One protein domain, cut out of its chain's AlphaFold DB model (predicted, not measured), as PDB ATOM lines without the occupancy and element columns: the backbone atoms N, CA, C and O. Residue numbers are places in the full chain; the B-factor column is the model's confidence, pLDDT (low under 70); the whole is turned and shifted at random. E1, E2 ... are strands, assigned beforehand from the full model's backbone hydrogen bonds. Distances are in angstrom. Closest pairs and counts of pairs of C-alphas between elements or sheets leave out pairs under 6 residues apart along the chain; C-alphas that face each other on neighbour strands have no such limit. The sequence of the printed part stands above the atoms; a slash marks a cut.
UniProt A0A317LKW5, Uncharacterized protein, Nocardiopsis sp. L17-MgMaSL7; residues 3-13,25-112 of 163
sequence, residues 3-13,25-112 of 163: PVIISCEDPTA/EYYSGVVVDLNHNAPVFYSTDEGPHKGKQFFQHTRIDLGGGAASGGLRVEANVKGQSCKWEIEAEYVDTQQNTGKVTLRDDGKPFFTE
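This is residues 3 to 13 and 25 to 112 of the 163 residues of an uncharacterized protein of Nocardiopsis sp. L17-MgMaSL7 (UniProt A0A317LKW5). Two small sheets lie one over the other, only partly face to face, and the turn from E4 to E5 joins them at one end. The larger sheet is built along the long strand E5, with E1 on one side of it and E6 and E7 on the other; the smaller holds E3, E2 and E4, and residues 44 to 70 make a long loop from E3 round to E4. The printed part has 99 residues, with no named helix and seven named strands, E1 to E7 in chain order; it is all strand by class, though under half of the residues, 42, are in named elements. The larger sheet is branched and antiparallel; the smaller, in the order E3, E2, E4, is mixed. The whole is only just compact, close to loose, with a radius of gyration of the C-alphas of 14.9 A, and spans 44 by 33 by 24 A.

In the branched, strongly twisted sheet, E5, residues 81 to 91, has three antiparallel neighbours in staggered pairing. E1, residues 3 to 9, lies on one side, with N 4 and O 85 2.8 A apart, within hydrogen-bond range. On the other side are E6, residues 97 to 102, which forms a hairpin with E5 (N 88 and O 100, 2.8 A), and E7, residues 109 to 111 (N 109 and O 84, 2.8 A). In the second sheet the inner strand E2, residues 28 to 33, is parallel to E4, residues 71 to 76, at 23 degrees, with N 30 and O 72 2.8 A apart. E2 also forms an antiparallel hairpin with E3, residues 41 to 43, where N 42 and O 31 are 2.8 A apart. Between the sheets, the closest C-alphas of E4 and E7 are those of Ala 75 and Thr 111, 6.5 A apart; those of E1 and E2 are Pro 3 and Val 32, 7.4 A. E2 and E5 are apart, as are E4 and E6.

E5 is the longest strand, 33.2 A from C-alpha 81 at (133.968, -108.495, 331.717) to C-alpha 91 at (161.848, -93.712, 321.480). E1 measures 17.5 A, E2 16.8 A, E6 16.2 A and E4 16.1 A; E7 measures 6.8 A and E3 6.7 A. E1 begins with C-alpha 3 at (147.809, -102.186, 330.391).

The farthest C-alphas, those of Ala 13 and Gln 94, are 47.2 A apart. Residues 14 to 24 are not printed, and C-alphas 13 and 25 are 27.8 A apart across the cut. The link from E3 to E4 is long, with 27 residues; those from E4 to E5 and from E5 to E6 are tight. Mean pLDDT of the printed part is 89.5, with residues 25 to 26 and 67 to 68 under 70.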
ATOM      1  N   PRO A   3     149.232-101.979 330.590       95.25
ATOM      2  CA  PRO A   3     147.809-102.186 330.391       95.25
ATOM      3  C   PRO A   3     147.005-101.241 331.295       95.25
ATOM      4  O   PRO A   3     147.418-100.934 332.412       95.25
ATOM      5  N   VAL A   4     145.855-100.780 330.812       96.12
ATOM      6  CA  VAL A   4     144.975 -99.846 331.523       96.12
ATOM      7  C   VAL A   4     143.540-100.349 331.433       96.12
ATOM      8  O   VAL A   4     143.020-100.562 330.339       96.12
ATOM      9  N   ILE A   5     142.894-100.542 332.585       96.81
ATOM     10  CA  ILE A   5     141.468-100.887 332.665       96.81
ATOM     11  C   ILE A   5     140.656 -99.608 332.466       96.81
ATOM     12  O   ILE A   5     140.866 -98.620 333.167       96.81
ATOM     13  N   ILE A   6     139.709 -99.637 331.532       96.50
ATOM     14  CA  ILE A   6     138.809 -98.513 331.247       96.50
ATOM     15  C   ILE A   6     137.506 -98.672 332.028       96.50
ATOM     16  O   ILE A   6     137.039 -97.731 332.667       96.50
ATOM     17  N   SER A   7     136.909 -99.861 331.973       96.19
ATOM     18  CA  SER A   7     135.666-100.179 332.677       96.19
ATOM     19  C   SER A   7     135.497-101.687 332.793       96.19
ATOM     20  O   SER A   7     135.830-102.394 331.844       96.19
ATOM     21  N   CYS A   8     134.898-102.158 333.880       95.81
ATOM     22  CA  CYS A   8     134.434-103.536 334.002       95.81
ATOM     23  C   CYS A   8     132.936-103.549 334.311       95.81
ATOM     24  O   CYS A   8     132.436-102.678 335.027       95.81
ATOM     25  N   GLU A   9     132.233-104.510 333.731       95.75
ATOM     26  CA  GLU A   9     130.789-104.685 333.835       95.75
ATOM     27  C   GLU A   9     130.447-106.164 334.035       95.75
ATOM     28  O   GLU A   9     131.282-107.043 333.808       95.75
ATOM     29  N   ASP A  10     129.237-106.440 334.519       95.25
ATOM     30  CA  ASP A  10     128.777-107.818 334.680       95.25
ATOM     31  C   ASP A  10     128.742-108.525 333.311       95.25
ATOM     32  O   ASP A  10     128.448-107.880 332.297       95.25
ATOM     33  N   PRO A  11     129.061-109.831 333.257       94.38
ATOM     34  CA  PRO A  11     129.120-110.560 332.001       94.38
ATOM     35  C   PRO A  11     127.767-110.570 331.295       94.38
ATOM     36  O   PRO A  11     126.715-110.686 331.925       94.38
ATOM     37  N   THR A  12     127.807-110.481 329.967       92.81
ATOM     38  CA  THR A  12     126.594-110.461 329.126       92.81
ATOM     39  C   THR A  12     126.376-111.763 328.365       92.81
ATOM     40  O   THR A  12     125.308-111.976 327.787       92.81
ATOM     41  N   ALA A  13     127.375-112.648 328.365       92.56
ATOM     42  CA  ALA A  13     127.265-113.958 327.752       92.56
ATOM     43  C   ALA A  13     126.206-114.807 328.473       92.56
ATOM     44  O   ALA A  13     126.216-114.923 329.694       92.56
ATOM     45  N   GLU A  25     151.118-122.172 318.576       64.81
ATOM     46  CA  GLU A  25     152.063-121.427 317.760       64.81
ATOM     47  C   GLU A  25     153.052-120.737 318.699       64.81
ATOM     48  O   GLU A  25     152.676-120.242 319.764       64.81
ATOM     49  N   TYR A  26     154.332-120.753 318.332       69.00
ATOM     50  CA  TYR A  26     155.411-120.227 319.163       69.00
ATOM     51  C   TYR A  26     155.567-118.718 318.945       69.00
ATOM     52  O   TYR A  26     156.536-118.265 318.341       69.00
ATOM     53  N   TYR A  27     154.607-117.936 319.435       73.81
ATOM     54  CA  TYR A  27     154.817-116.507 319.665       73.81
ATOM     55  C   TYR A  27     155.265-116.280 321.100       73.81
ATOM     56  O   TYR A  27     154.802-116.979 322.005       73.81
ATOM     57  N   SER A  28     156.100-115.259 321.317       82.25
ATOM     58  CA  SER A  28     156.257-114.727 322.666       82.25
ATOM     59  C   SER A  28     154.895-114.269 323.160       82.25
ATOM     60  O   SER A  28     154.206-113.486 322.496       82.25
ATOM     61  N   GLY A  29     154.490-114.812 324.296       89.56
ATOM     62  CA  GLY A  29     153.188-114.582 324.876       89.56
ATOM     63  C   GLY A  29     153.294-113.844 326.199       89.56
ATOM     64  O   GLY A  29     154.168-114.108 327.030       89.56
ATOM     65  N   VAL A  30     152.367-112.923 326.402       93.31
ATOM     66  CA  VAL A  30     152.131-112.285 327.688       93.31
ATOM     67  C   VAL A  30     150.686-112.478 328.097       93.31
ATOM     68  O   VAL A  30     149.782-112.417 327.267       93.31
ATOM     69  N   VAL A  31     150.477-112.666 329.394       94.88
ATOM     70  CA  VAL A  31     149.155-112.598 330.005       94.88
ATOM     71  C   VAL A  31     149.061-111.330 330.841       94.88
ATOM     72  O   VAL A  31     149.992-110.986 331.572       94.88
ATOM     73  N   VAL A  32     147.951-110.614 330.724       95.69
ATOM     74  CA  VAL A  32     147.597-109.512 331.613       95.69
ATOM     75  C   VAL A  32     146.522-109.979 332.582       95.69
ATOM     76  O   VAL A  32     145.490-110.506 332.177       95.69
ATOM     77  N   ASP A  33     146.764-109.784 333.874       93.00
ATOM     78  CA  ASP A  33     145.754-110.009 334.904       93.00
ATOM     79  C   ASP A  33     144.965-108.715 335.142       93.00
ATOM     80  O   ASP A  33     145.484-107.766 335.731       93.00
ATOM     81  N   LEU A  34     143.719-108.677 334.663       94.75
ATOM     82  CA  LEU A  34     142.822-107.523 334.770       94.75
ATOM     83  C   LEU A  34     141.990-107.532 336.061       94.75
ATOM     84  O   LEU A  34     141.157-106.655 336.262       94.75
ATOM     85  N   ASN A  35     142.225-108.488 336.964       90.94
ATOM     86  CA  ASN A  35     141.522-108.573 338.248       90.94
ATOM     87  C   ASN A  35     142.054-107.591 339.304       90.94
ATOM     88  O   ASN A  35     141.527-107.514 340.413       90.94
ATOM     89  N   HIS A  36     143.113-106.850 338.973       86.81
ATOM     90  CA  HIS A  36     143.772-105.893 339.849       86.81
ATOM     91  C   HIS A  36     143.779-104.499 339.210       86.81
ATOM     92  O   HIS A  36     143.983-104.358 338.010       86.81
ATOM     93  N   ASN A  37     143.647-103.450 340.030       80.62
ATOM     94  CA  ASN A  37     143.575-102.056 339.558       80.62
ATOM     95  C   ASN A  37     144.839-101.560 338.829       80.62
ATOM     96  O   ASN A  37     144.789-100.549 338.135       80.62
ATOM     97  N   ALA A  38     145.976-102.235 339.013       88.56
ATOM     98  CA  ALA A  38     147.239-101.930 338.350       88.56
ATOM     99  C   ALA A  38     147.712-103.177 337.588       88.56
ATOM    100  O   ALA A  38     148.590-103.895 338.080       88.56
ATOM    101  N   PRO A  39     147.092-103.489 336.438       92.31
ATOM    102  CA  PRO A  39     147.418-104.693 335.696       92.31
ATOM    103  C   PRO A  39     148.850-104.610 335.152       92.31
ATOM    104  O   PRO A  39     149.355-103.541 334.801       92.31
ATOM    105  N   VAL A  40     149.516-105.759 335.063       93.56
ATOM    106  CA  VAL A  40     150.868-105.881 334.503       93.56
ATOM    107  C   VAL A  40     150.943-107.074 333.559       93.56
ATOM    108  O   VAL A  40     150.168-108.021 333.674       93.56
ATOM    109  N   PHE A  41     151.894-107.032 332.627       93.88
ATOM    110  CA  PHE A  41     152.166-108.147 331.725       93.88
ATOM    111  C   PHE A  41     153.064-109.183 332.393       93.88
ATOM    112  O   PHE A  41     154.173-108.853 332.823       93.88
ATOM    113  N   TYR A  42     152.626-110.434 332.406       94.31
ATOM    114  CA  TYR A  42     153.400-111.591 332.841       94.31
ATOM    115  C   TYR A  42     153.812-112.429 331.636       94.31
ATOM    116  O   TYR A  42     153.011-112.648 330.734       94.31
ATOM    117  N   SER A  43     155.050-112.916 331.620       92.69
ATOM    118  CA  SER A  43     155.528-113.794 330.551       92.69
ATOM    119  C   SER A  43     154.828-115.154 330.600       92.69
ATOM    120  O   SER A  43     154.823-115.806 331.649       92.69
ATOM    121  N   THR A  44     154.290-115.607 329.466       90.31
ATOM    122  CA  THR A  44     153.810-116.989 329.285       90.31
ATOM    123  C   THR A  44     154.870-117.897 328.667       90.31
ATOM    124  O   THR A  44     154.648-119.099 328.558       90.31
ATOM    125  N   ASP A  45     156.008-117.331 328.261       86.12
ATOM    126  CA  ASP A  45     157.080-118.069 327.600       86.12
ATOM    127  C   ASP A  45     157.714-119.077 328.563       86.12
ATOM    128  O   ASP A  45     157.936-118.791 329.746       86.12
ATOM    129  N   GLU A  46     158.027-120.267 328.050       83.81
ATOM    130  CA  GLU A  46     158.720-121.292 328.825       83.81
ATOM    131  C   GLU A  46     160.132-120.829 329.218       83.81
ATOM    132  O   GLU A  46     160.849-120.205 328.434       83.81
ATOM    133  N   GLY A  47     160.555-121.158 330.442       86.69
ATOM    134  CA  GLY A  47     161.890-120.839 330.952       86.69
ATOM    135  C   GLY A  47     161.896-120.078 332.286       86.69
ATOM    136  O   GLY A  47     160.890-120.030 332.996       86.69
ATOM    137  N   PRO A  48     163.037-119.471 332.669       89.50
ATOM    138  CA  PRO A  48     163.263-118.941 334.022       89.50
ATOM    139  C   PRO A  48     162.436-117.691 334.368       89.50
ATOM    140  O   PRO A  48     162.419-117.264 335.530       89.50
ATOM    141  N   HIS A  49     161.779-117.089 333.376       90.44
ATOM    142  CA  HIS A  49     160.947-115.895 333.536       90.44
ATOM    143  C   HIS A  49     159.448-116.167 333.377       90.44
ATOM    144  O   HIS A  49     158.666-115.222 333.473       90.44
ATOM    145  N   LYS A  50     159.034-117.428 333.195       91.44
ATOM    146  CA  LYS A  50     157.619-117.808 333.156       91.44
ATOM    147  C   LYS A  50     156.896-117.311 334.410       91.44
ATOM    148  O   LYS A  50     157.378-117.505 335.527       91.44
ATOM    149  N   GLY A  51     155.767-116.630 334.222       90.69
ATOM    150  CA  GLY A  51     154.967-116.048 335.303       90.69
ATOM    151  C   GLY A  51     155.580-114.817 335.985       90.69
ATOM    152  O   GLY A  51     155.012-114.323 336.955       90.69
ATOM    153  N   LYS A  52     156.719-114.293 335.510       93.69
ATOM    154  CA  LYS A  52     157.304-113.029 335.996       93.69
ATOM    155  C   LYS A  52     156.873-111.860 335.118       93.69
ATOM    156  O   LYS A  52     156.462-112.057 333.977       93.69
ATOM    157  N   GLN A  53     156.999-110.638 335.638       93.25
ATOM    158  CA  GLN A  53     156.692-109.432 334.870       93.25
ATOM    159  C   GLN A  53     157.583-109.339 333.624       93.25
ATOM    160  O   GLN A  53     158.809-109.339 333.720       93.25
ATOM    161  N   PHE A  54     156.959-109.239 332.454       91.38
ATOM    162  CA  PHE A  54     157.625-109.352 331.158       91.38
ATOM    163  C   PHE A  54     158.661-108.240 330.931       91.38
ATOM    164  O   PHE A  54     159.836-108.504 330.672       91.38
ATOM    165  N   PHE A  55     158.265-106.980 331.128       89.00
ATOM    166  CA  PHE A  55     159.128-105.820 330.871       89.00
ATOM    167  C   PHE A  55     160.208-105.570 331.937       89.00
ATOM    168  O   PHE A  55     160.995-104.638 331.794       89.00
ATOM    169  N   GLN A  56     160.294-106.397 332.986       90.25
ATOM    170  CA  GLN A  56     161.441-106.362 333.905       90.25
ATOM    171  C   GLN A  56     162.686-107.035 333.312       90.25
ATOM    172  O   GLN A  56     163.799-106.802 333.787       90.25
ATOM    173  N   HIS A  57     162.506-107.892 332.304       87.06
ATOM    174  CA  HIS A  57     163.577-108.726 331.754       87.06
ATOM    175  C   HIS A  57     163.628-108.723 330.223       87.06
ATOM    176  O   HIS A  57     164.640-109.128 329.656       87.06
ATOM    177  N   THR A  58     162.577-108.235 329.559       85.50
ATOM    178  CA  THR A  58     162.460-108.238 328.101       85.50
ATOM    179  C   THR A  58     162.195-106.832 327.568       85.50
ATOM    180  O   THR A  58     161.406-106.071 328.129       85.50
ATOM    181  N   ARG A  59     162.836-106.498 326.443       83.12
ATOM    182  CA  ARG A  59     162.523-105.326 325.617       83.12
ATOM    183  C   ARG A  59     162.011-105.806 324.265       83.12
ATOM    184  O   ARG A  59     162.483-106.818 323.758       83.12
ATOM    185  N   ILE A  60     161.063-105.073 323.690       80.44
ATOM    186  CA  ILE A  60     160.601-105.295 322.319       80.44
ATOM    187  C   ILE A  60     161.237-104.220 321.446       80.44
ATOM    188  O   ILE A  60     160.975-103.032 321.636       80.44
ATOM    189  N   ASP A  61     162.084-104.647 320.518       77.94
ATOM    190  CA  ASP A  61     162.725-103.770 319.546       77.94
ATOM    191  C   ASP A  61     161.863-103.654 318.291       77.94
ATOM    192  O   ASP A  61     161.491-104.659 317.689       77.94
ATOM    193  N   LEU A  62     161.542-102.420 317.893       75.94
ATOM    194  CA  LEU A  62     160.765-102.121 316.691       75.94
ATOM    195  C   LEU A  62     161.644-101.370 315.678       75.94
ATOM    196  O   LEU A  62     162.310-100.397 316.028       75.94
ATOM    197  N   GLY A  63     161.612-101.787 314.409       73.31
ATOM    198  CA  GLY A  63     162.315-101.110 313.312       73.31
ATOM    199  C   GLY A  63     163.794-101.499 313.156       73.31
ATOM    200  O   GLY A  63     164.211-102.587 313.534       73.31
ATOM    201  N   GLY A  64     164.589-100.640 312.506       71.31
ATOM    202  CA  GLY A  64     166.044-100.834 312.351       71.31
ATOM    203  C   GLY A  64     166.483-102.032 311.494       71.31
ATOM    204  O   GLY A  64     167.633-102.447 311.584       71.31
ATOM    205  N   GLY A  65     165.585-102.604 310.684       71.25
ATOM    206  CA  GLY A  65     165.839-103.845 309.942       71.25
ATOM    207  C   GLY A  65     165.584-105.122 310.751       71.25
ATOM    208  O   GLY A  65     165.850-106.211 310.245       71.25
ATOM    209  N   ALA A  66     165.055-105.012 311.977       70.69
ATOM    210  CA  ALA A  66     164.547-106.158 312.719       70.69
ATOM    211  C   ALA A  66     163.390-106.822 311.957       70.69
ATOM    212  O   ALA A  66     162.572-106.146 311.325       70.69
ATOM    213  N   ALA A  67     163.325-108.152 312.023       69.12
ATOM    214  CA  ALA A  67     162.206-108.895 311.467       69.12
ATOM    215  C   ALA A  67     160.905-108.498 312.178       69.12
ATOM    216  O   ALA A  67     160.894-108.268 313.388       69.12
ATOM    217  N   SER A  68     159.801-108.435 311.429       69.44
ATOM    218  CA  SER A  68     158.474-108.274 312.019       69.44
ATOM    219  C   SER A  68     158.202-109.431 312.981       69.44
ATOM    220  O   SER A  68     158.215-110.590 312.563       69.44
ATOM    221  N   GLY A  69     157.970-109.117 314.253       75.25
ATOM    222  CA  GLY A  69     157.578-110.079 315.278       75.25
ATOM    223  C   GLY A  69     156.118-109.898 315.684       75.25
ATOM    224  O   GLY A  69     155.560-108.809 315.552       75.25
ATOM    225  N   GLY A  70     155.514-110.968 316.193       81.38
ATOM    226  CA  GLY A  70     154.221-110.931 316.870       81.38
ATOM    227  C   GLY A  70     154.405-111.059 318.380       81.38
ATOM    228  O   GLY A  70     155.272-111.804 318.834       81.38
ATOM    229  N   LEU A  71     153.579-110.349 319.146       86.56
ATOM    230  CA  LEU A  71     153.406-110.571 320.579       86.56
ATOM    231  C   LEU A  71     151.982-111.074 320.791       86.56
ATOM    232  O   LEU A  71     151.028-110.362 320.476       86.56
ATOM    233  N   ARG A  72     151.833-112.284 321.327       89.69
ATOM    234  CA  ARG A  72     150.521-112.777 321.746       89.69
ATOM    235  C   ARG A  72     150.186-112.150 323.091       89.69
ATOM    236  O   ARG A  72     150.952-112.285 324.040       89.69
ATOM    237  N   VAL A  73     149.046-111.476 323.178       91.88
ATOM    238  CA  VAL A  73     148.562-110.881 324.424       91.88
ATOM    239  C   VAL A  73     147.252-111.553 324.797       91.88
ATOM    240  O   VAL A  73     146.286-111.486 324.046       91.88
ATOM    241  N   GLU A  74     147.229-112.197 325.955       92.81
ATOM    242  CA  GLU A  74     146.036-112.807 326.535       92.81
ATOM    243  C   GLU A  74     145.628-112.022 327.779       92.81
ATOM    244  O   GLU A  74     146.476-111.568 328.543       92.81
ATOM    245  N   ALA A  75     144.331-111.843 327.994       95.25
ATOM    246  CA  ALA A  75     143.813-111.137 329.156       95.25
ATOM    247  C   ALA A  75     143.012-112.088 330.032       95.25
ATOM    248  O   ALA A  75     142.129-112.791 329.548       95.25
ATOM    249  N   ASN A  76     143.318-112.080 331.323       93.75
ATOM    250  CA  ASN A  76     142.621-112.858 332.326       93.75
ATOM    251  C   ASN A  76     141.702-111.946 333.144       93.75
ATOM    252  O   ASN A  76     142.147-110.937 333.696       93.75
ATOM    253  N   VAL A  77     140.432-112.326 333.233       93.75
ATOM    254  CA  VAL A  77     139.367-111.638 333.971       93.75
ATOM    255  C   VAL A  77     138.587-112.654 334.800       93.75
ATOM    256  O   VAL A  77     138.468-113.821 334.432       93.75
ATOM    257  N   LYS A  78     138.041-112.213 335.930       91.00
ATOM    258  CA  LYS A  78     137.229-113.015 336.839       91.00
ATOM    259  C   LYS A  78     136.060-112.179 337.337       91.00
ATOM    260  O   LYS A  78     136.239-111.071 337.831       91.00
ATOM    261  N   GLY A  79     134.860-112.744 337.265       90.81
ATOM    262  CA  GLY A  79     133.634-112.151 337.802       90.81
ATOM    263  C   GLY A  79     133.054-111.000 336.978       90.81
ATOM    264  O   GLY A  79     131.836-110.900 336.906       90.81
ATOM    265  N   GLN A  80     133.886-110.184 336.328       94.00
ATOM    266  CA  GLN A  80     133.448-109.096 335.453       94.00
ATOM    267  C   GLN A  80     134.154-109.143 334.098       94.00
ATOM    268  O   GLN A  80     135.318-109.533 334.006       94.00
ATOM    269  N   SER A  81     133.442-108.712 333.063       96.44
ATOM    270  CA  SER A  81     133.968-108.495 331.717       96.44
ATOM    271  C   SER A  81     134.554-107.089 331.639       96.44
ATOM    272  O   SER A  81     133.949-106.133 332.124       96.44
ATOM    273  N   CYS A  82     135.740-106.934 331.055       96.75
ATOM    274  CA  CYS A  82     136.489-105.678 331.130       96.75
ATOM    275  C   CYS A  82     136.854-105.128 329.751       96.75
ATOM    276  O   CYS A  82     137.313-105.847 328.862       96.75
ATOM    277  N   LYS A  83     136.710-103.808 329.608       97.25
ATOM    278  CA  LYS A  83     137.279-103.002 328.527       97.25
ATOM    279  C   LYS A  83     138.618-102.440 328.984       97.25
ATOM    280  O   LYS A  83     138.708-101.870 330.075       97.25
ATOM    281  N   TRP A  84     139.645-102.580 328.161       97.31
ATOM    282  CA  TRP A  84     141.011-102.204 328.515       97.31
ATOM    283  C   TRP A  84     141.827-101.807 327.282       97.31
ATOM    284  O   TRP A  84     141.418-102.012 326.142       97.31
ATOM    285  N   GLU A  85     142.978-101.189 327.503       97.38
ATOM    286  CA  GLU A  85     143.893-100.751 326.448       97.38
ATOM    287  C   GLU A  85     145.352-100.907 326.874       97.38
ATOM    288  O   GLU A  85     145.639-101.249 328.023       97.38
ATOM    289  N   ILE A  86     146.283-100.681 325.945       95.62
ATOM    290  CA  ILE A  86     147.719-100.735 326.236       95.62
ATOM    291  C   ILE A  86     148.340 -99.387 325.906       95.62
ATOM    292  O   ILE A  86     148.409 -98.988 324.747       95.62
ATOM    293  N   GLU A  87     148.859 -98.708 326.917       94.75
ATOM    294  CA  GLU A  87     149.668 -97.513 326.732       94.75
ATOM    295  C   GLU A  87     151.127 -97.908 326.495       94.75
ATOM    296  O   GLU A  87     151.753 -98.625 327.280       94.75
ATOM    297  N   ALA A  88     151.700 -97.441 325.394       91.19
ATOM    298  CA  ALA A  88     153.082 -97.689 325.029       91.19
ATOM    299  C   ALA A  88     153.834 -96.368 324.877       91.19
ATOM    300  O   ALA A  88     153.402 -95.457 324.175       91.19
ATOM    301  N   GLU A  89     154.998 -96.294 325.511       90.69
ATOM    302  CA  GLU A  89     155.984 -95.249 325.261       90.69
ATOM    303  C   GLU A  89     157.086 -95.836 324.383       90.69
ATOM    304  O   GLU A  89     157.506 -96.979 324.594       90.69
ATOM    305  N   TYR A  90     157.541 -95.072 323.395       86.25
ATOM    306  CA  TYR A  90     158.616 -95.474 322.497       86.25
ATOM    307  C   TYR A  90     159.594 -94.321 322.277       86.25
ATOM    308  O   TYR A  90     159.242 -93.152 322.429       86.25
ATOM    309  N   VAL A  91     160.824 -94.668 321.908       86.75
ATOM    310  CA  VAL A  91     161.848 -93.712 321.480       86.75
ATOM    311  C   VAL A  91     162.143 -93.982 320.013       86.75
ATOM    312  O   VAL A  91     162.419 -95.124 319.643       86.75
ATOM    313  N   ASP A  92     162.036 -92.957 319.173       85.44
ATOM    314  CA  ASP A  92     162.303 -93.085 317.742       85.44
ATOM    315  C   ASP A  92     163.812 -93.039 317.419       85.44
ATOM    316  O   ASP A  92     164.674 -92.820 318.276       85.44
ATOM    317  N   THR A  93     164.158 -93.228 316.144       84.25
ATOM    318  CA  THR A  93     165.556 -93.192 315.680       84.25
ATOM    319  C   THR A  93     166.216 -91.816 315.821       84.25
ATOM    320  O   THR A  93     167.436 -91.716 315.722       84.25
ATOM    321  N   GLN A  94     165.430 -90.758 316.031       89.25
ATOM    322  CA  GLN A  94     165.881 -89.383 316.241       89.25
ATOM    323  C   GLN A  94     165.958 -89.013 317.734       89.25
ATOM    324  O   GLN A  94     166.211 -87.854 318.048       89.25
ATOM    325  N   GLN A  95     165.802 -89.985 318.646       87.88
ATOM    326  CA  GLN A  95     165.791 -89.797 320.105       87.88
ATOM    327  C   GLN A  95     164.589 -88.997 320.632       87.88
ATOM    328  O   GLN A  95     164.634 -88.476 321.747       87.88
ATOM    329  N   ASN A  96     163.493 -88.916 319.875       91.25
ATOM    330  CA  ASN A  96     162.253 -88.334 320.373       91.25
ATOM    331  C   ASN A  96     161.439 -89.383 321.130       91.25
ATOM    332  O   ASN A  96     161.296 -90.519 320.673       91.25
ATOM    333  N   THR A  97     160.848 -88.979 322.252       92.69
ATOM    334  CA  THR A  97     159.900 -89.813 322.996       92.69
ATOM    335  C   THR A  97     158.485 -89.602 322.466       92.69
ATOM    336  O   THR A  97     157.991 -88.474 322.429       92.69
ATOM    337  N   GLY A  98     157.819 -90.693 322.099       91.56
ATOM    338  CA  GLY A  98     156.415 -90.725 321.709       91.56
ATOM    339  C   GLY A  98     155.578 -91.588 322.651       91.56
ATOM    340  O   GLY A  98     156.096 -92.455 323.358       91.56
ATOM    341  N   LYS A  99     154.263 -91.358 322.637       94.31
ATOM    342  CA  LYS A  99     153.271 -92.211 323.299       94.31
ATOM    343  C   LYS A  99     152.230 -92.669 322.288       94.31
ATOM    344  O   LYS A  99     151.857 -91.905 321.401       94.31
ATOM    345  N   VAL A 100     151.765 -93.900 322.432       93.50
ATOM    346  CA  VAL A 100     150.672 -94.460 321.639       93.50
ATOM    347  C   VAL A 100     149.798 -95.332 322.527       93.50
ATOM    348  O   VAL A 100     150.297 -96.044 323.395       93.50
ATOM    349  N   THR A 101     148.495 -95.285 322.291       96.25
ATOM    350  CA  THR A 101     147.532 -96.185 322.921       96.25
ATOM    351  C   THR A 101     147.131 -97.233 321.897       96.25
ATOM    352  O   THR A 101     146.575 -96.900 320.848       96.25
ATOM    353  N   LEU A 102     147.453 -98.493 322.173       94.50
ATOM    354  CA  LEU A 102     147.086 -99.624 321.330       94.50
ATOM    355  C   LEU A 102     145.651-100.042 321.647       94.50
ATOM    356  O   LEU A 102     145.265-100.155 322.814       94.50
ATOM    357  N   ARG A 103     144.884-100.246 320.580       95.75
ATOM    358  CA  ARG A 103     143.441-100.478 320.565       95.75
ATOM    359  C   ARG A 103     143.080-101.366 319.379       95.75
ATOM    360  O   ARG A 103     143.838-101.420 318.412       95.75
ATOM    361  N   ASP A 104     141.914-101.990 319.439       92.75
ATOM    362  CA  ASP A 104     141.321-102.736 318.330       92.75
ATOM    363  C   ASP A 104     140.536-101.772 317.430       92.75
ATOM    364  O   ASP A 104     139.458-101.301 317.800       92.75
ATOM    365  N   ASP A 105     141.127-101.363 316.305       93.75
ATOM    366  CA  ASP A 105     140.547-100.393 315.363       93.75
ATOM    367  C   ASP A 105     139.974 -99.128 316.043       93.75
ATOM    368  O   ASP A 105     138.887 -98.628 315.740       93.75
ATOM    369  N   GLY A 106     140.722 -98.599 317.018       94.56
ATOM    370  CA  GLY A 106     140.368 -97.397 317.783       94.56
ATOM    371  C   GLY A 106     139.427 -97.632 318.972       94.56
ATOM    372  O   GLY A 106     139.205 -96.704 319.761       94.56
ATOM    373  N   LYS A 107     138.925 -98.857 319.158       97.38
ATOM    374  CA  LYS A 107     138.119 -99.269 320.312       97.38
ATOM    375  C   LYS A 107     138.987 -99.945 321.380       97.38
ATOM    376  O   LYS A 107     139.984-100.583 321.051       97.38
ATOM    377  N   PRO A 108     138.626 -99.823 322.665       97.38
ATOM    378  CA  PRO A 108     139.229-100.642 323.707       97.38
ATOM    379  C   PRO A 108     139.181-102.128 323.363       97.38
ATOM    380  O   PRO A 108     138.190-102.594 322.797       97.38
ATOM    381  N   PHE A 109     140.208-102.866 323.773       97.19
ATOM    382  CA  PHE A 109     140.120-104.317 323.836       97.19
ATOM    383  C   PHE A 109     139.013-104.708 324.808       97.19
ATOM    384  O   PHE A 109     138.752-104.009 325.792       97.19
ATOM    385  N   PHE A 110     138.373-105.835 324.534       96.25
ATOM    386  CA  PHE A 110     137.321-106.372 325.375       96.25
ATOM    387  C   PHE A 110     137.628-107.819 325.724       96.25
ATOM    388  O   PHE A 110     137.905-108.630 324.841       96.25
ATOM    389  N   THR A 111     137.562-108.123 327.014       95.62
ATOM    390  CA  THR A 111     137.699-109.480 327.527       95.62
ATOM    391  C   THR A 111     136.416-109.841 328.253       95.62
ATOM    392  O   THR A 111     136.127-109.284 329.314       95.62
ATOM    393  N   GLU A 112     135.653-110.761 327.667       94.50
ATOM    394  CA  GLU A 112     134.459-111.331 328.289       94.50
ATOM    395  C   GLU A 112     134.866-112.397 329.312       94.50
ATOM    396  O   GLU A 112     135.767-113.200 329.058       94.50
TER     397      GLU A 112